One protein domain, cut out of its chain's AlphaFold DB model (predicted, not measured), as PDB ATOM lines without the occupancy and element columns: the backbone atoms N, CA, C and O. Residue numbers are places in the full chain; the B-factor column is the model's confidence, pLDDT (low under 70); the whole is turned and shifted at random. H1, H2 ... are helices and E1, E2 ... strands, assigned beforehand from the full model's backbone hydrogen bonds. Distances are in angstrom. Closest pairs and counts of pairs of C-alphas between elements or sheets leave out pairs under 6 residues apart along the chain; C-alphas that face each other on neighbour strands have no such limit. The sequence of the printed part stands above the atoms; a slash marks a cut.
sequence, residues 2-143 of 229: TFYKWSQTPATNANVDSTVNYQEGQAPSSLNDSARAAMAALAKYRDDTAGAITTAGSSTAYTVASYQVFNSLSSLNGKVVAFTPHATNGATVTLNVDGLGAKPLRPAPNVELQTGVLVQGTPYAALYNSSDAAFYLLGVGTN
ATOM      1  N   THR A   2     142.280 102.750  89.025       79.31
ATOM      2  CA  THR A   2     141.465 103.488  88.039       79.31
ATOM      3  C   THR A   2     141.385 104.954  88.480       79.31
ATOM      4  O   THR A   2     141.110 105.236  89.645       79.31
ATOM      5  N   PHE A   3     141.707 105.898  87.595       82.25
ATOM      6  CA  PHE A   3     141.931 107.299  87.974       82.25
ATOM      7  C   PHE A   3     140.625 108.006  88.363       82.25
ATOM      8  O   PHE A   3     140.606 108.853  89.249       82.25
ATOM      9  N   TYR A   4     139.500 107.588  87.777       84.25
ATOM     10  CA  TYR A   4     138.183 108.183  88.027       84.25
ATOM     11  C   TYR A   4     137.663 108.049  89.471       84.25
ATOM     12  O   TYR A   4     136.704 108.731  89.827       84.25
ATOM     13  N   LYS A   5     138.243 107.161  90.293       85.00
ATOM     14  CA  LYS A   5     137.856 106.982  91.706       85.00
ATOM     15  C   LYS A   5     138.478 108.022  92.639       85.00
ATOM     16  O   LYS A   5     138.033 108.152  93.775       85.00
ATOM     17  N   TRP A   6     139.509 108.727  92.181       83.94
ATOM     18  CA  TRP A   6     140.259 109.682  92.988       83.94
ATOM     19  C   TRP A   6     139.549 111.034  93.034       83.94
ATOM     20  O   TRP A   6     139.059 111.541  92.024       83.94
ATOM     21  N   SER A   7     139.487 111.612  94.229       83.38
ATOM     22  CA  SER A   7     138.881 112.910  94.492       83.38
ATOM     23  C   SER A   7     139.875 114.044  94.263       83.38
ATOM     24  O   SER A   7     141.078 113.903  94.492       83.38
ATOM     25  N   GLN A   8     139.354 115.213  93.897       85.00
ATOM     26  CA  GLN A   8     140.109 116.466  93.956       85.00
ATOM     27  C   GLN A   8     140.361 116.926  95.400       85.00
ATOM     28  O   GLN A   8     141.216 117.778  95.612       85.00
ATOM     29  N   THR A   9     139.655 116.361  96.387       86.06
ATOM     30  CA  THR A   9     139.886 116.606  97.814       86.06
ATOM     31  C   THR A   9     140.952 115.635  98.327       86.06
ATOM     32  O   THR A   9     140.648 114.458  98.517       86.06
ATOM     33  N   PRO A  10     142.194 116.073  98.610       81.25
ATOM     34  CA  PRO A  10     143.285 115.142  98.914       81.25
ATOM     35  C   PRO A  10     143.021 114.269 100.146       81.25
ATOM     36  O   PRO A  10     143.345 113.085 100.148       81.25
ATOM     37  N   ALA A  11     142.363 114.829 101.168       81.31
ATOM     38  CA  ALA A  11     142.079 114.138 102.425       81.31
ATOM     39  C   ALA A  11     141.181 112.896 102.269       81.31
ATOM     40  O   ALA A  11     141.216 112.008 103.115       81.31
ATOM     41  N   THR A  12     140.386 112.801 101.198       82.19
ATOM     42  CA  THR A  12     139.488 111.656 100.972       82.19
ATOM     43  C   THR A  12     140.141 110.534 100.164       82.19
ATOM     44  O   THR A  12     139.552 109.466 100.015       82.19
ATOM     45  N   ASN A  13     141.374 110.734  99.684       83.50
ATOM     46  CA  ASN A  13     142.055 109.789  98.802       83.50
ATOM     47  C   ASN A  13     142.803 108.662  99.526       83.50
ATOM     48  O   ASN A  13     143.173 107.680  98.887       83.50
ATOM     49  N   ALA A  14     142.992 108.766 100.846       74.31
ATOM     50  CA  ALA A  14     143.853 107.871 101.628       74.31
ATOM     51  C   ALA A  14     143.491 106.375 101.535       74.31
ATOM     52  O   ALA A  14     144.349 105.529 101.753       74.31
ATOM     53  N   ASN A  15     142.239 106.044 101.203       76.50
ATOM     54  CA  ASN A  15     141.746 104.663 101.130       76.50
ATOM     55  C   ASN A  15     141.092 104.326  99.778       76.50
ATOM     56  O   ASN A  15     140.359 103.345  99.671       76.50
ATOM     57  N   VAL A  16     141.305 105.155  98.751       79.25
ATOM     58  CA  VAL A  16     140.660 104.971  97.439       79.25
ATOM     59  C   VAL A  16     141.221 103.756  96.697       79.25
ATOM     60  O   VAL A  16     140.484 103.070  95.984       79.25
ATOM     61  N   ASP A  17     142.510 103.465  96.875       81.00
ATOM     62  CA  ASP A  17     143.164 102.280  96.327       81.00
ATOM     63  C   ASP A  17     144.213 101.760  97.317       81.00
ATOM     64  O   ASP A  17     145.188 102.443  97.616       81.00
ATOM     65  N   SER A  18     144.033 100.530  97.801       84.75
ATOM     66  CA  SER A  18     144.957  99.903  98.751       84.75
ATOM     67  C   SER A  18     146.346  99.622  98.165       84.75
ATOM     68  O   SER A  18     147.284  99.389  98.923       84.75
ATOM     69  N   THR A  19     146.500  99.658  96.837       84.81
ATOM     70  CA  THR A  19     147.802  99.521  96.161       84.81
ATOM     71  C   THR A  19     148.606 100.823  96.138       84.81
ATOM     72  O   THR A  19     149.803 100.785  95.856       84.81
ATOM     73  N   VAL A  20     147.984 101.965  96.462       85.31
ATOM     74  CA  VAL A  20     148.643 103.272  96.599       85.31
ATOM     75  C   VAL A  20     148.559 103.710  98.057       85.31
ATOM     76  O   VAL A  20     147.686 104.476  98.455       85.31
ATOM     77  N   ASN A  21     149.490 103.210  98.862       83.31
ATOM     78  CA  ASN A  21     149.527 103.412 100.307       83.31
ATOM     79  C   ASN A  21     150.670 104.363 100.693       83.31
ATOM     80  O   ASN A  21     151.616 103.987 101.387       83.31
ATOM     81  N   TYR A  22     150.620 105.599 100.196       84.69
ATOM     82  CA  TYR A  22     151.578 106.616 100.621       84.69
ATOM     83  C   TYR A  22     151.288 107.041 102.063       84.69
ATOM     84  O   TYR A  22     150.275 107.680 102.327       84.69
ATOM     85  N   GLN A  23     152.194 106.702 102.980       83.56
ATOM     86  CA  GLN A  23     152.118 107.089 104.388       83.56
ATOM     87  C   GLN A  23     153.252 108.050 104.747       83.56
ATOM     88  O   GLN A  23     154.381 107.914 104.256       83.56
ATOM     89  N   GLU A  24     152.952 109.015 105.614       84.12
ATOM     90  CA  GLU A  24     153.964 109.883 106.215       84.12
ATOM     91  C   GLU A  24     154.907 109.051 107.093       84.12
ATOM     92  O   GLU A  24     154.474 108.184 107.849       84.12
ATOM     93  N   GLY A  25     156.216 109.284 106.963       86.50
ATOM     94  CA  GLY A  25     157.231 108.534 107.709       86.50
ATOM     95  C   GLY A  25     157.438 107.084 107.255       86.50
ATOM     96  O   GLY A  25     158.125 106.337 107.949       86.50
ATOM     97  N   GLN A  26     156.879 106.664 106.111       88.62
ATOM     98  CA  GLN A  26     157.091 105.301 105.618       88.62
ATOM     99  C   GLN A  26     158.565 105.022 105.298       88.62
ATOM    100  O   GLN A  26     159.308 105.908 104.861       88.62
ATOM    101  N   ALA A  27     158.975 103.763 105.456       89.56
ATOM    102  CA  ALA A  27     160.315 103.335 105.087       89.56
ATOM    103  C   ALA A  27     160.562 103.597 103.587       89.56
ATOM    104  O   ALA A  27     159.731 103.217 102.760       89.56
ATOM    105  N   PRO A  28     161.710 104.175 103.184       89.38
ATOM    106  CA  PRO A  28     161.978 104.457 101.773       89.38
ATOM    107  C   PRO A  28     161.836 103.237 100.847       89.38
ATOM    108  O   PRO A  28     161.460 103.378  99.686       89.38
ATOM    109  N   SER A  29     162.080 102.029 101.365       88.56
ATOM    110  CA  SER A  29     161.939 100.776 100.624       88.56
ATOM    111  C   SER A  29     160.494 100.395 100.278       88.56
ATOM    112  O   SER A  29     160.316  99.618  99.347       88.56
ATOM    113  N   SER A  30     159.473 100.912 100.978       85.19
ATOM    114  CA  SER A  30     158.055 100.598 100.710       85.19
ATOM    115  C   SER A  30     157.389 101.539  99.702       85.19
ATOM    116  O   SER A  30     156.291 101.262  99.225       85.19
ATOM    117  N   LEU A  31     158.048 102.648  99.346       88.75
ATOM    118  CA  LEU A  31     157.507 103.648  98.417       88.75
ATOM    119  C   LEU A  31     157.338 103.116  96.991       88.75
ATOM    120  O   LEU A  31     156.467 103.574  96.246       88.75
ATOM    121  N   ASN A  32     158.191 102.171  96.593       88.69
ATOM    122  CA  ASN A  32     158.293 101.704  95.214       88.69
ATOM    123  C   ASN A  32     156.981 101.089  94.695       88.69
ATOM    124  O   ASN A  32     156.674 101.234  93.512       88.69
ATOM    125  N   ASP A  33     156.218 100.398  95.538       87.38
ATOM    126  CA  ASP A  33     155.000  99.689  95.151       87.38
ATOM    127  C   ASP A  33     153.877 100.679  94.849       87.38
ATOM    128  O   ASP A  33     153.277 100.615  93.774       87.38
ATOM    129  N   SER A  34     153.698 101.676  95.721       88.31
ATOM    130  CA  SER A  34     152.739 102.769  95.519       88.31
ATOM    131  C   SER A  34     153.065 103.589  94.267       88.31
ATOM    132  O   SER A  34     152.163 103.954  93.510       88.31
ATOM    133  N   ALA A  35     154.353 103.826  93.991       89.38
ATOM    134  CA  ALA A  35     154.792 104.519  92.780       89.38
ATOM    135  C   ALA A  35     154.500 103.715  91.507       89.38
ATOM    136  O   ALA A  35     153.961 104.263  90.542       89.38
ATOM    137  N   ARG A  36     154.790 102.406  91.501       90.81
ATOM    138  CA  ARG A  36     154.467 101.535  90.357       90.81
ATOM    139  C   ARG A  36     152.959 101.436  90.135       90.81
ATOM    140  O   ARG A  36     152.520 101.503  88.987       90.81
ATOM    141  N   ALA A  37     152.172 101.336  91.205       88.88
ATOM    142  CA  ALA A  37     150.715 101.337  91.125       88.88
ATOM    143  C   ALA A  37     150.192 102.646  90.510       88.88
ATOM    144  O   ALA A  37     149.458 102.599  89.519       88.88
ATOM    145  N   ALA A  38     150.647 103.801  91.010       88.62
ATOM    146  CA  ALA A  38     150.259 105.112  90.492       88.62
ATOM    147  C   ALA A  38     150.565 105.271  88.994       88.62
ATOM    148  O   ALA A  38     149.694 105.680  88.219       88.62
ATOM    149  N   MET A  39     151.765 104.871  88.562       91.81
ATOM    150  CA  MET A  39     152.145 104.901  87.147       91.81
ATOM    151  C   MET A  39     151.283 103.966  86.288       91.81
ATOM    152  O   MET A  39     150.926 104.327  85.166       91.81
ATOM    153  N   ALA A  40     150.887 102.801  86.810       91.25
ATOM    154  CA  ALA A  40     149.999 101.884  86.099       91.25
ATOM    155  C   ALA A  40     148.596 102.478  85.869       91.25
ATOM    156  O   ALA A  40     148.021 102.283  84.800       91.25
ATOM    157  N   ALA A  41     148.034 103.234  86.818       89.94
ATOM    158  CA  ALA A  41     146.759 103.920  86.577       89.94
ATOM    159  C   ALA A  41     146.856 105.081  85.607       89.94
ATOM    160  O   ALA A  41     145.939 105.269  84.808       89.94
ATOM    161  N   LEU A  42     147.947 105.842  85.668       90.62
ATOM    162  CA  LEU A  42     148.179 106.901  84.700       90.62
ATOM    163  C   LEU A  42     148.285 106.325  83.282       90.62
ATOM    164  O   LEU A  42     147.697 106.881  82.358       90.62
ATOM    165  N   ALA A  43     148.956 105.180  83.114       91.38
ATOM    166  CA  ALA A  43     149.022 104.477  81.835       91.38
ATOM    167  C   ALA A  43     147.630 104.050  81.337       91.38
ATOM    168  O   ALA A  43     147.292 104.323  80.191       91.38
ATOM    169  N   LYS A  44     146.784 103.486  82.210       92.12
ATOM    170  CA  LYS A  44     145.390 103.152  81.860       92.12
ATOM    171  C   LYS A  44     144.599 104.380  81.396       92.12
ATOM    172  O   LYS A  44     143.914 104.311  80.386       92.12
ATOM    173  N   TYR A  45     144.713 105.504  82.107       90.88
ATOM    174  CA  TYR A  45     144.047 106.755  81.724       90.88
ATOM    175  C   TYR A  45     144.554 107.305  80.382       90.88
ATOM    176  O   TYR A  45     143.759 107.731  79.541       90.88
ATOM    177  N   ARG A  46     145.873 107.270  80.158       90.31
ATOM    178  CA  ARG A  46     146.480 107.622  78.869       90.31
ATOM    179  C   ARG A  46     145.896 106.761  77.750       90.31
ATOM    180  O   ARG A  46     145.474 107.299  76.735       90.31
ATOM    181  N   ASP A  47     145.843 105.448  77.937       91.44
ATOM    182  CA  ASP A  47     145.408 104.522  76.888       91.44
ATOM    183  C   ASP A  47     143.898 104.641  76.600       91.44
ATOM    184  O   ASP A  47     143.493 104.565  75.439       91.44
ATOM    185  N   ASP A  48     143.084 104.948  77.619       92.88
ATOM    186  CA  ASP A  48     141.655 105.276  77.474       92.88
ATOM    187  C   ASP A  48     141.394 106.565  76.682       92.88
ATOM    188  O   ASP A  48     140.307 106.738  76.132       92.88
ATOM    189  N   THR A  49     142.360 107.486  76.627       90.44
ATOM    190  CA  THR A  49     142.213 108.795  75.963       90.44
ATOM    191  C   THR A  49     143.013 108.917  74.665       90.44
ATOM    192  O   THR A  49     142.778 109.844  73.894       90.44
ATOM    193  N   ALA A  50     143.901 107.963  74.373       84.31
ATOM    194  CA  ALA A  50     144.753 107.963  73.183       84.31
ATOM    195  C   ALA A  50     144.100 107.358  71.922       84.31
ATOM    196  O   ALA A  50     144.665 107.463  70.838       84.31
ATOM    197  N   GLY A  51     142.942 106.699  72.045       76.19
ATOM    198  CA  GLY A  51     142.262 106.026  70.924       76.19
ATOM    199  C   GLY A  51     142.743 104.597  70.663       76.19
ATOM    200  O   GLY A  51     142.362 103.991  69.662       76.19
ATOM    201  N   ALA A  52     143.546 104.038  71.575       79.25
ATOM    202  CA  ALA A  52     144.143 102.709  71.452       79.25
ATOM    203  C   ALA A  52     143.125 101.555  71.521       79.25
ATOM    204  O   ALA A  52     143.446 100.423  71.158       79.25
ATOM    205  N   ILE A  53     141.905 101.808  72.004       93.94
ATOM    206  CA  ILE A  53     140.895 100.767  72.201       93.94
ATOM    207  C   ILE A  53     140.162 100.503  70.887       93.94
ATOM    208  O   ILE A  53     139.435 101.361  70.394       93.94
ATOM    209  N   THR A  54     140.300  99.302  70.332       96.12
ATOM    210  CA  THR A  54     139.454  98.873  69.209       96.12
ATOM    211  C   THR A  54     138.080  98.464  69.733       96.12
ATOM    212  O   THR A  54     137.992  97.712  70.705       96.12
ATOM    213  N   THR A  55     137.002  98.966  69.126       98.12
ATOM    214  CA  THR A  55     135.637  98.605  69.544       98.12
ATOM    215  C   THR A  55     135.310  97.150  69.201       98.12
ATOM    216  O   THR A  55     135.943  96.551  68.337       98.12
ATOM    217  N   ALA A  56     134.274  96.588  69.817       98.19
ATOM    218  CA  ALA A  56     133.636  95.342  69.379       98.19
ATOM    219  C   ALA A  56     132.127  95.565  69.155       98.19
ATOM    220  O   ALA A  56     131.664  96.710  69.142       98.19
ATOM    221  N   GLY A  57     131.357  94.491  68.949       97.56
ATOM    222  CA  GLY A  57     129.907  94.555  68.738       97.56
ATOM    223  C   GLY A  57     129.513  94.528  67.259       97.56
ATOM    224  O   GLY A  57     129.933  93.635  66.528       97.56
ATOM    225  N   SER A  58     128.664  95.468  66.838       97.62
ATOM    226  CA  SER A  58     128.200  95.604  65.450       97.62
ATOM    227  C   SER A  58     128.419  97.023  64.913       97.62
ATOM    228  O   SER A  58     128.754  97.937  65.666       97.62
ATOM    229  N   SER A  59     128.152  97.240  63.620       93.75
ATOM    230  CA  SER A  59     128.205  98.561  62.971       93.75
ATOM    231  C   SER A  59     127.136  99.559  63.452       93.75
ATOM    232  O   SER A  59     127.109 100.698  62.986       93.75
ATOM    233  N   THR A  60     126.237  99.158  64.357       96.69
ATOM    234  CA  THR A  60     125.219 100.033  64.973       96.69
ATOM    235  C   THR A  60     125.206  99.982  66.504       96.69
ATOM    236  O   THR A  60     124.542 100.788  67.158       96.69
ATOM    237  N   ALA A  61     125.973  99.074  67.104       97.75
ATOM    238  CA  ALA A  61     126.092  98.920  68.547       97.75
ATOM    239  C   ALA A  61     127.547  98.614  68.903       97.75
ATOM    240  O   ALA A  61     127.944  97.452  69.034       97.75
ATOM    241  N   TYR A  62     128.345  99.671  69.038       98.38
ATOM    242  CA  TYR A  62     129.738  99.545  69.436       98.38
ATOM    243  C   TYR A  62     129.853  99.285  70.929       98.38
ATOM    244  O   TYR A  62     129.144  99.872  71.751       98.38
ATOM    245  N   THR A  63     130.814  98.449  71.291       98.38
ATOM    246  CA  THR A  63     131.221  98.247  72.677       98.38
ATOM    247  C   THR A  63     132.672  98.661  72.859       98.38
ATOM    248  O   THR A  63     133.502  98.488  71.964       98.38
ATOM    249  N   VAL A  64     132.974  99.232  74.021       97.94
ATOM    250  CA  VAL A  64     134.327  99.613  74.429       97.94
ATOM    251  C   VAL A  64     134.586  99.031  75.809       97.94
ATOM    252  O   VAL A  64     133.813  99.267  76.734       97.94
ATOM    253  N   ALA A  65     135.676  98.283  75.936       97.25
ATOM    254  CA  ALA A  65     136.230  97.882  77.222       97.25
ATOM    255  C   ALA A  65     137.377  98.840  77.553       97.25
ATOM    256  O   ALA A  65     138.440  98.766  76.936       97.25
ATOM    257  N   SER A  66     137.140  99.774  78.469       95.75
ATOM    258  CA  SER A  66     138.163 100.714  78.914       95.75
ATOM    259  C   SER A  66     139.174 100.018  79.825       95.75
ATOM    260  O   SER A  66     138.872  99.059  80.538       95.75
ATOM    261  N   TYR A  67     140.400 100.523  79.845       94.19
ATOM    262  CA  TYR A  67     141.454 100.051  80.733       94.19
ATOM    263  C   TYR A  67     141.197 100.436  82.194       94.19
ATOM    264  O   TYR A  67     141.685  99.761  83.119       94.19
ATOM    265  N   GLN A  68     140.444 101.516  82.421       92.44
ATOM    266  CA  GLN A  68     139.975 101.907  83.745       92.44
ATOM    267  C   GLN A  68     138.733 101.147  84.215       92.44
ATOM    268  O   GLN A  68     138.508 101.146  85.416       92.44
ATOM    269  N   VAL A  69     137.965 100.474  83.358       94.25
ATOM    270  CA  VAL A  69     136.783  99.676  83.737       94.25
ATOM    271  C   VAL A  69     135.816 100.470  84.631       94.25
ATOM    272  O   VAL A  69     135.726 100.257  85.845       94.25
ATOM    273  N   PHE A  70     135.110 101.435  84.045       94.38
ATOM    274  CA  PHE A  70     134.105 102.222  84.752       94.38
ATOM    275  C   PHE A  70     132.993 101.314  85.290       94.38
ATOM    276  O   PHE A  70     132.455 100.468  84.588       94.38
ATOM    277  N   ASN A  71     132.617 101.511  86.554       93.62
ATOM    278  CA  ASN A  71     131.638 100.669  87.251       93.62
ATOM    279  C   ASN A  71     130.244 101.306  87.371       93.62
ATOM    280  O   ASN A  71     129.334 100.692  87.923       93.62
ATOM    281  N   SER A  72     130.071 102.546  86.909       95.44
ATOM    282  CA  SER A  72     128.774 103.218  86.870       95.44
ATOM    283  C   SER A  72     128.764 104.351  85.845       95.44
ATOM    284  O   SER A  72     129.796 104.975  85.582       95.44
ATOM    285  N   LEU A  73     127.579 104.683  85.323       95.56
ATOM    286  CA  LEU A  73     127.388 105.856  84.459       95.56
ATOM    287  C   LEU A  73     127.686 107.178  85.189       95.56
ATOM    288  O   LEU A  73     128.084 108.150  84.556       95.56
ATOM    289  N   SER A  74     127.536 107.211  86.518       94.62
ATOM    290  CA  SER A  74     127.900 108.373  87.340       94.62
ATOM    291  C   SER A  74     129.410 108.621  87.309       94.62
ATOM    292  O   SER A  74     129.863 109.733  87.054       94.62
ATOM    293  N   SER A  75     130.204 107.560  87.469       92.81
ATOM    294  CA  SER A  75     131.666 107.627  87.383       92.81
ATOM    295  C   SER A  75     132.174 107.937  85.972       92.81
ATOM    296  O   SER A  75     133.223 108.566  85.822       92.81
ATOM    297  N   LEU A  76     131.427 107.510  84.951       95.38
ATOM    298  CA  LEU A  76     131.719 107.783  83.545       95.38
ATOM    299  C   LEU A  76     131.336 109.215  83.122       95.38
ATOM    300  O   LEU A  76     131.837 109.715  82.118       95.38
ATOM    301  N   ASN A  77     130.475 109.903  83.879       96.12
ATOM    302  CA  ASN A  77     130.007 111.241  83.524       96.12
ATOM    303  C   ASN A  77     131.165 112.245  83.386       96.12
ATOM    304  O   ASN A  77     132.061 112.342  84.239       96.12
ATOM    305  N   GLY A  78     131.145 112.989  82.280       91.69
ATOM    306  CA  GLY A  78     132.168 113.964  81.918       91.69
ATOM    307  C   GLY A  78     133.540 113.358  81.614       91.69
ATOM    308  O   GLY A  78     134.516 114.100  81.526       91.69
ATOM    309  N   LYS A  79     133.660 112.028  81.506       92.50
ATOM    310  CA  LYS A  79     134.907 111.363  81.115       92.50
ATOM    311  C   LYS A  79     134.914 111.117  79.617       92.50
ATOM    312  O   LYS A  79     133.874 110.869  79.008       92.50
ATOM    313  N   VAL A  80     136.113 111.202  79.055       93.38
ATOM    314  CA  VAL A  80     136.377 110.936  77.647       93.38
ATOM    315  C   VAL A  80     136.844 109.498  77.502       93.38
ATOM    316  O   VAL A  80     137.705 109.052  78.259       93.38
ATOM    317  N   VAL A  81     136.282 108.803  76.521       95.00
ATOM    318  CA  VAL A  81     136.722 107.482  76.084       95.00
ATOM    319  C   VAL A  81     137.040 107.574  74.602       95.00
ATOM    320  O   VAL A  81     136.183 107.937  73.794       95.00
ATOM    321  N   ALA A  82     138.286 107.283  74.255       94.56
ATOM    322  CA  ALA A  82     138.759 107.248  72.888       94.56
ATOM    323  C   ALA A  82     138.794 105.810  72.371       94.56
ATOM    324  O   ALA A  82     139.200 104.884  73.073       94.56
ATOM    325  N   PHE A  83     138.344 105.621  71.137       95.38
ATOM    326  CA  PHE A  83     138.164 104.312  70.535       95.38
ATOM    327  C   PHE A  83     138.360 104.355  69.022       95.38
ATOM    328  O   PHE A  83     138.150 105.376  68.371       95.38
ATOM    329  N   THR A  84     138.700 103.205  68.461       93.88
ATOM    330  CA  THR A  84     138.845 102.978  67.028       93.88
ATOM    331  C   THR A  84     137.778 101.971  66.581       93.88
ATOM    332  O   THR A  84     137.787 100.834  67.063       93.88
ATOM    333  N   PRO A  85     136.821 102.339  65.707       94.06
ATOM    334  CA  PRO A  85     135.772 101.434  65.261       94.06
ATOM    335  C   PRO A  85     136.337 100.205  64.536       94.06
ATOM    336  O   PRO A  85     137.122 100.343  63.598       94.06
ATOM    337  N   HIS A  86     135.902  99.002  64.921       96.81
ATOM    338  CA  HIS A  86     136.232  97.761  64.198       96.81
ATOM    339  C   HIS A  86     135.466  97.597  62.878       96.81
ATOM    340  O   HIS A  86     135.856  96.792  62.036       96.81
ATOM    341  N   ALA A  87     134.385  98.353  62.692       91.12
ATOM    342  CA  ALA A  87     133.569  98.394  61.487       91.12
ATOM    343  C   ALA A  87     133.063  99.821  61.279       91.12
ATOM    344  O   ALA A  87     132.816 100.519  62.261       91.12
ATOM    345  N   THR A  88     132.883 100.244  60.028       85.81
ATOM    346  CA  THR A  88     132.265 101.538  59.706       85.81
ATOM    347  C   THR A  88     130.791 101.527  60.097       85.81
ATOM    348  O   THR A  88     130.121 100.505  59.912       85.81
ATOM    349  N   ASN A  89     130.264 102.628  60.640       91.44
ATOM    350  CA  ASN A  89     128.884 102.619  61.110       91.44
ATOM    351  C   ASN A  89     127.875 102.548  59.962       91.44
ATOM    352  O   ASN A  89     127.972 103.285  58.984       91.44
ATOM    353  N   GLY A  90     126.869 101.684  60.109       79.00
ATOM    354  CA  GLY A  90     125.863 101.453  59.069       79.00
ATOM    355  C   GLY A  90     124.633 102.360  59.165       79.00
ATOM    356  O   GLY A  90     123.943 102.559  58.168       79.00
ATOM    357  N   ALA A  91     124.353 102.910  60.345       86.62
ATOM    358  CA  ALA A  91     123.181 103.737  60.634       86.62
ATOM    359  C   ALA A  91     123.440 104.594  61.888       86.62
ATOM    360  O   ALA A  91     124.598 104.828  62.248       86.62
ATOM    361  N   THR A  92     122.369 105.024  62.564       89.12
ATOM    362  CA  THR A  92     122.457 105.560  63.926       89.12
ATOM    363  C   THR A  92     123.083 104.518  64.848       89.12
ATOM    364  O   THR A  92     122.907 103.308  64.663       89.12
ATOM    365  N   VAL A  93     123.876 104.981  65.810       94.25
ATOM    366  CA  VAL A  93     124.740 104.096  66.592       94.25
ATOM    367  C   VAL A  93     124.620 104.325  68.081       94.25
ATOM    368  O   VAL A  93     124.368 105.430  68.565       94.25
ATOM    369  N   THR A  94     124.874 103.250  68.814       98.12
ATOM    370  CA  THR A  94     125.069 103.294  70.256       98.12
ATOM    371  C   THR A  94     126.502 102.932  70.621       98.12
ATOM    372  O   THR A  94     127.194 102.231  69.880       98.12
ATOM    373  N   LEU A  95     126.931 103.415  71.783       98.19
ATOM    374  CA  LEU A  95     128.177 103.047  72.430       98.19
ATOM    375  C   LEU A  95     127.865 102.480  73.818       98.19
ATOM    376  O   LEU A  95     127.137 103.092  74.600       98.19
ATOM    377  N   ASN A  96     128.404 101.303  74.123       98.38
ATOM    378  CA  ASN A  96     128.339 100.682  75.443       98.38
ATOM    379  C   ASN A  96     129.755 100.564  76.014       98.38
ATOM    380  O   ASN A  96     130.542  99.726  75.569       98.38
ATOM    381  N   VAL A  97     130.076 101.419  76.981       98.12
ATOM    382  CA  VAL A  97     131.366 101.407  77.678       98.12
ATOM    383  C   VAL A  97     131.253 100.514  78.909       98.12
ATOM    384  O   VAL A  97     130.343 100.697  79.715       98.12
ATOM    385  N   ASP A  98     132.162  99.549  79.041       97.56
ATOM    386  CA  ASP A  98     132.321  98.664  80.207       97.56
ATOM    387  C   ASP A  98     131.050  97.923  80.645       97.56
ATOM    388  O   ASP A  98     130.873  97.574  81.810       97.56
ATOM    389  N   GLY A  99     130.132  97.676  79.706       97.38
ATOM    390  CA  GLY A  99     128.869  96.998  80.000       97.38
ATOM    391  C   GLY A  99     127.876  97.839  80.811       97.38
ATOM    392  O   GLY A  99     126.906  97.289  81.325       97.38
ATOM    393  N   LEU A 100     128.067  99.160  80.904       97.69
ATOM    394  CA  LEU A 100     127.199 100.079  81.658       97.69
ATOM    395  C   LEU A 100     125.857 100.390  80.968       97.69
ATOM    396  O   LEU A 100     125.041 101.152  81.493       97.69
ATOM    397  N   GLY A 101     125.623  99.791  79.802       97.75
ATOM    398  CA  GLY A 101     124.418  99.926  78.997       97.75
ATOM    399  C   GLY A 101     124.669 100.771  77.753       97.75
ATOM    400  O   GLY A 101     125.363 101.784  77.798       97.75
ATOM    401  N   ALA A 102     124.087 100.353  76.630       98.06
ATOM    402  CA  ALA A 102     124.207 101.067  75.364       98.06
ATOM    403  C   ALA A 102     123.530 102.442  75.445       98.06
ATOM    404  O   ALA A 102     122.375 102.552  75.867       98.06
ATOM    405  N   LYS A 103     124.251 103.487  75.034       98.31
ATOM    406  CA  LYS A 103     123.762 104.870  74.967       98.31
ATOM    407  C   LYS A 103     123.926 105.425  73.556       98.31
ATOM    408  O   LYS A 103     124.868 105.016  72.878       98.31
ATOM    409  N   PRO A 104     123.051 106.339  73.099       97.75
ATOM    410  CA  PRO A 104     123.227 107.001  71.811       97.75
ATOM    411  C   PRO A 104     124.604 107.660  71.718       97.75
ATOM    412  O   PRO A 104     125.063 108.263  72.689       97.75
ATOM    413  N   LEU A 105     125.249 107.548  70.561       95.62
ATOM    414  CA  LEU A 105     126.489 108.252  70.250       95.62
ATOM    415  C   LEU A 105     126.196 109.285  69.159       95.62
ATOM    416  O   LEU A 105     125.677 108.951  68.098       95.62
ATOM    417  N   ARG A 106     126.486 110.553  69.453       91.31
ATOM    418  CA  ARG A 106     126.006 111.715  68.697       91.31
ATOM    419  C   ARG A 106     127.120 112.745  68.490       91.31
ATOM    420  O   ARG A 106     128.016 112.830  69.324       91.31
ATOM    421  N   PRO A 107     127.087 113.577  67.438       83.88
ATOM    422  CA  PRO A 107     127.976 114.733  67.325       83.88
ATOM    423  C   PRO A 107     127.486 115.943  68.144       83.88
ATOM    424  O   PRO A 107     128.279 116.822  68.465       83.88
ATOM    425  N   ALA A 108     126.190 116.014  68.474       82.69
ATOM    426  CA  ALA A 108     125.569 117.108  69.227       82.69
ATOM    427  C   ALA A 108     124.257 116.645  69.904       82.69
ATOM    428  O   ALA A 108     123.723 115.594  69.533       82.69
ATOM    429  N   PRO A 109     123.704 117.403  70.875       84.88
ATOM    430  CA  PRO A 109     122.419 117.077  71.497       84.88
ATOM    431  C   PRO A 109     121.308 116.905  70.458       84.88
ATOM    432  O   PRO A 109     121.110 117.776  69.614       84.88
ATOM    433  N   ASN A 110     120.575 115.791  70.531       81.38
ATOM    434  CA  ASN A 110     119.467 115.444  69.626       81.38
ATOM    435  C   ASN A 110     119.815 115.344  68.126       81.38
ATOM    436  O   ASN A 110     118.912 115.315  67.293       81.38
ATOM    437  N   VAL A 111     121.098 115.267  67.766       81.56
ATOM    438  CA  VAL A 111     121.543 115.038  66.384       81.56
ATOM    439  C   VAL A 111     122.076 113.617  66.284       81.56
ATOM    440  O   VAL A 111     122.999 113.258  67.005       81.56
ATOM    441  N   GLU A 112     121.502 112.796  65.412       86.12
ATOM    442  CA  GLU A 112     121.959 111.418  65.216       86.12
ATOM    443  C   GLU A 112     123.121 111.338  64.222       86.12
ATOM    444  O   GLU A 112     123.212 112.127  63.278       86.12
ATOM    445  N   LEU A 113     124.009 110.360  64.420       81.88
ATOM    446  CA  LEU A 113     125.075 110.089  63.459       81.88
ATOM    447  C   LEU A 113     124.504 109.522  62.162       81.88
ATOM    448  O   LEU A 113     123.719 108.573  62.163       81.88
ATOM    449  N   GLN A 114     124.958 110.088  61.049       80.50
ATOM    450  CA  GLN A 114     124.690 109.548  59.724       80.50
ATOM    451  C   GLN A 114     125.529 108.292  59.476       80.50
ATOM    452  O   GLN A 114     126.567 108.073  60.107       80.50
ATOM    453  N   THR A 115     125.071 107.459  58.544       77.06
ATOM    454  CA  THR A 115     125.826 106.289  58.079       77.06
ATOM    455  C   THR A 115     127.199 106.709  57.542       77.06
ATOM    456  O   THR A 115     127.322 107.747  56.891       77.06
ATOM    457  N   GLY A 116     128.239 105.936  57.848       73.75
ATOM    458  CA  GLY A 116     129.601 106.174  57.367       73.75
ATOM    459  C   GLY A 116     130.416 107.260  58.083       73.75
ATOM    460  O   GLY A 116     131.559 107.481  57.694       73.75
ATOM    461  N   VAL A 117     129.885 107.931  59.112       80.81
ATOM    462  CA  VAL A 117     130.615 108.977  59.862       80.81
ATOM    463  C   VAL A 117     131.757 108.406  60.710       80.81
ATOM    464  O   VAL A 117     132.844 108.981  60.767       80.81
ATOM    465  N   LEU A 118     131.513 107.281  61.382       84.94
ATOM    466  CA  LEU A 118     132.516 106.535  62.135       84.94
ATOM    467  C   LEU A 118     133.145 105.513  61.200       84.94
ATOM    468  O   LEU A 118     132.559 104.464  60.941       84.94
ATOM    469  N   VAL A 119     134.326 105.831  60.688       83.00
ATOM    470  CA  VAL A 119     135.048 104.997  59.727       83.00
ATOM    471  C   VAL A 119     135.885 103.959  60.468       83.00
ATOM    472  O   VAL A 119     136.563 104.274  61.449       83.00
ATOM    473  N   GLN A 120     135.844 102.713  59.990       87.25
ATOM    474  CA  GLN A 120     136.685 101.631  60.497       87.25
ATOM    475  C   GLN A 120     138.158 102.052  60.543       87.25
ATOM    476  O   GLN A 120     138.695 102.561  59.562       87.25
ATOM    477  N   GLY A 121     138.825 101.790  61.667       80.69
ATOM    478  CA  GLY A 121     140.258 102.058  61.820       80.69
ATOM    479  C   GLY A 121     140.621 103.519  62.113       80.69
ATOM    480  O   GLY A 121     141.772 103.783  62.450       80.69
ATOM    481  N   THR A 122     139.669 104.453  62.057       82.94
ATOM    482  CA  THR A 122     139.905 105.857  62.421       82.94
ATOM    483  C   THR A 122     139.663 106.063  63.920       82.94
ATOM    484  O   THR A 122     138.593 105.704  64.409       82.94
ATOM    485  N   PRO A 123     140.606 106.643  64.679       89.69
ATOM    486  CA  PRO A 123     140.393 106.918  66.093       89.69
ATOM    487  C   PRO A 123     139.437 108.101  66.294       89.69
ATOM    488  O   PRO A 123     139.578 109.154  65.673       89.69
ATOM    489  N   TYR A 124     138.496 107.940  67.220       91.19
ATOM    490  CA  TYR A 124     137.575 108.973  67.686       91.19
ATOM    491  C   TYR A 124     137.612 109.056  69.211       91.19
ATOM    492  O   TYR A 124     138.033 108.121  69.889       91.19
ATOM    493  N   ALA A 125     137.128 110.162  69.768       92.94
ATOM    494  CA  ALA A 125     136.913 110.302  71.200       92.94
ATOM    495  C   ALA A 125     135.475 110.720  71.474       92.94
ATOM    496  O   ALA A 125     134.902 111.483  70.702       92.94
ATOM    497  N   ALA A 126     134.890 110.231  72.564       94.75
ATOM    498  CA  ALA A 126     133.557 110.632  72.988       94.75
ATOM    499  C   ALA A 126     133.499 110.914  74.488       94.75
ATOM    500  O   ALA A 126     134.120 110.213  75.285       94.75
ATOM    501  N   LEU A 127     132.719 111.922  74.872       94.94
ATOM    502  CA  LEU A 127     132.427 112.261  76.260       94.94
ATOM    503  C   LEU A 127     131.029 111.773  76.636       94.94
ATOM    504  O   LEU A 127     130.076 112.031  75.903       94.94
ATOM    505  N   TYR A 128     130.884 111.116  77.786       97.38
ATOM    506  CA  TYR A 128     129.560 110.759  78.304       97.38
ATOM    507  C   TYR A 128     128.919 111.921  79.066       97.38
ATOM    508  O   TYR A 128     129.529 112.480  79.980       97.38
ATOM    509  N   ASN A 129     127.671 112.249  78.730       97.12
ATOM    510  CA  ASN A 129     126.857 113.231  79.433       97.12
ATOM    511  C   ASN A 129     125.683 112.529  80.129       97.12
ATOM    512  O   ASN A 129     124.790 111.988  79.477       97.12
ATOM    513  N   SER A 130     125.664 112.549  81.463       96.12
ATOM    514  CA  SER A 130     124.615 111.890  82.247       96.12
ATOM    515  C   SER A 130     123.253 112.577  82.169       96.12
ATOM    516  O   SER A 130     122.249 111.914  82.406       96.12
ATOM    517  N   SER A 131     123.210 113.877  81.870       95.62
ATOM    518  CA  SER A 131     121.961 114.641  81.782       95.62
ATOM    519  C   SER A 131     121.185 114.320  80.502       95.62
ATOM    520  O   SER A 131     119.968 114.197  80.565       95.62
ATOM    521  N   ASP A 132     121.876 114.137  79.369       95.19
ATOM    522  CA  ASP A 132     121.265 113.680  78.100       95.19
ATOM    523  C   ASP A 132     121.273 112.144  77.954       95.19
ATOM    524  O   ASP A 132     120.696 111.588  77.024       95.19
ATOM    525  N   ALA A 133     121.958 111.437  78.861       96.75
ATOM    526  CA  ALA A 133     122.202 109.998  78.778       96.75
ATOM    527  C   ALA A 133     122.759 109.562  77.403       96.75
ATOM    528  O   ALA A 133     122.350 108.538  76.852       96.75
ATOM    529  N   ALA A 134     123.709 110.329  76.867       97.12
ATOM    530  CA  ALA A 134     124.302 110.124  75.547       97.12
ATOM    531  C   ALA A 134     125.817 110.373  75.558       97.12
ATOM    532  O   ALA A 134     126.353 111.068  76.426       97.12
ATOM    533  N   PHE A 135     126.510 109.800  74.576       97.00
ATOM    534  CA  PHE A 135     127.898 110.121  74.266       97.00
ATOM    535  C   PHE A 135     127.965 111.184  73.172       97.00
ATOM    536  O   PHE A 135     127.290 111.061  72.149       97.00
ATOM    537  N   TYR A 136     128.836 112.176  73.352       93.69
ATOM    538  CA  TYR A 136     129.129 113.186  72.342       93.69
ATOM    539  C   TYR A 136     130.525 113.009  71.776       93.69
ATOM    540  O   TYR A 136     131.495 113.000  72.536       93.69
ATOM    541  N   LEU A 137     130.631 112.888  70.456       90.50
ATOM    542  CA  LEU A 137     131.919 112.832  69.784       90.50
ATOM    543  C   LEU A 137     132.674 114.156  69.919       90.50
ATOM    544  O   LEU A 137     132.122 115.245  69.776       90.50
ATOM    545  N   LEU A 138     133.973 114.030  70.148       85.62
ATOM    546  CA  LEU A 138     134.945 115.107  70.150       85.62
ATOM    547  C   LEU A 138     135.701 115.066  68.816       85.62
ATOM    548  O   LEU A 138     135.996 113.997  68.286       85.62
ATOM    549  N   GLY A 139     136.027 116.223  68.259       68.00
ATOM    550  CA  GLY A 139     136.817 116.366  67.030       68.00
ATOM    551  C   GLY A 139     136.074 116.144  65.704       68.00
ATOM    552  O   GLY A 139     136.473 116.723  64.701       68.00
ATOM    553  N   VAL A 140     134.981 115.377  65.655       56.16
ATOM    554  CA  VAL A 140     134.143 115.262  64.441       56.16
ATOM    555  C   VAL A 140     132.959 116.216  64.501       56.16
ATOM    556  O   VAL A 140     132.176 116.201  65.447       56.16
ATOM    557  N   GLY A 141     132.863 117.108  63.512       51.94
ATOM    558  CA  GLY A 141     131.875 118.193  63.511       51.94
ATOM    559  C   GLY A 141     132.114 119.263  64.590       51.94
ATOM    560  O   GLY A 141     131.306 120.174  64.746       51.94
ATOM    561  N   THR A 142     133.212 119.199  65.340       48.66
ATOM    562  CA  THR A 142     133.673 120.273  66.235       48.66
ATOM    563  C   THR A 142     134.627 121.183  65.473       48.66
ATOM    564  O   THR A 142     135.355 120.713  64.605       48.66
ATOM    565  N   ASN A 143     134.516 122.490  65.741       50.34
ATOM    566  CA  ASN A 143     135.171 123.602  65.043       50.34
ATOM    567  C   ASN A 143     136.508 123.192  64.366       50.34
ATOM    568  O   ASN A 143     137.463 122.915  65.094       50.34
TER     569      ASN A 143
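What this domain is: This is residues 2 to 143 of the 229 residues of the protein "Tail fiber protein" of Bradyrhizobium frederickii (UniProt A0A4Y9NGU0). With little regular structure, one curled six-stranded sheet folds back on itself, and helix H1 reaches out as an arm. Two helices and six strands, class mixed, hold 54 of 142 printed residues. Only just loose, it spans 59 by 30 by 29 A, with radius of gyration of the C-alphas 17.6 A.

How they stand to each other: The mixed folded sheet runs E1, residues 61 to 64, E3, 94 to 97, E4, 103 to 106, E6, 134 to 138, E5, 124 to 129, E2, 80 to 84. E1 E3 E4 face E5 E2, with E6 as hinge. In hairpin E5 and E6, N 136 and O 127 are within hydrogen-bond range, 2.8 A. H1, residues 28 to 49, with 15 of 18 O i to N i+4 pairs within range, and H2, 73 to 76, only graze the sheet.

Where its parts are: H1, 32.8 A long, begins at C-alpha 28 (161.978, 104.457, 101.773); E6 ends at C-alpha 138 (134.945, 115.107, 70.150).

The domain as a whole: Links H1 to E1 and E4 to E5 are long; residues 139 to 143 have pLDDT under 70.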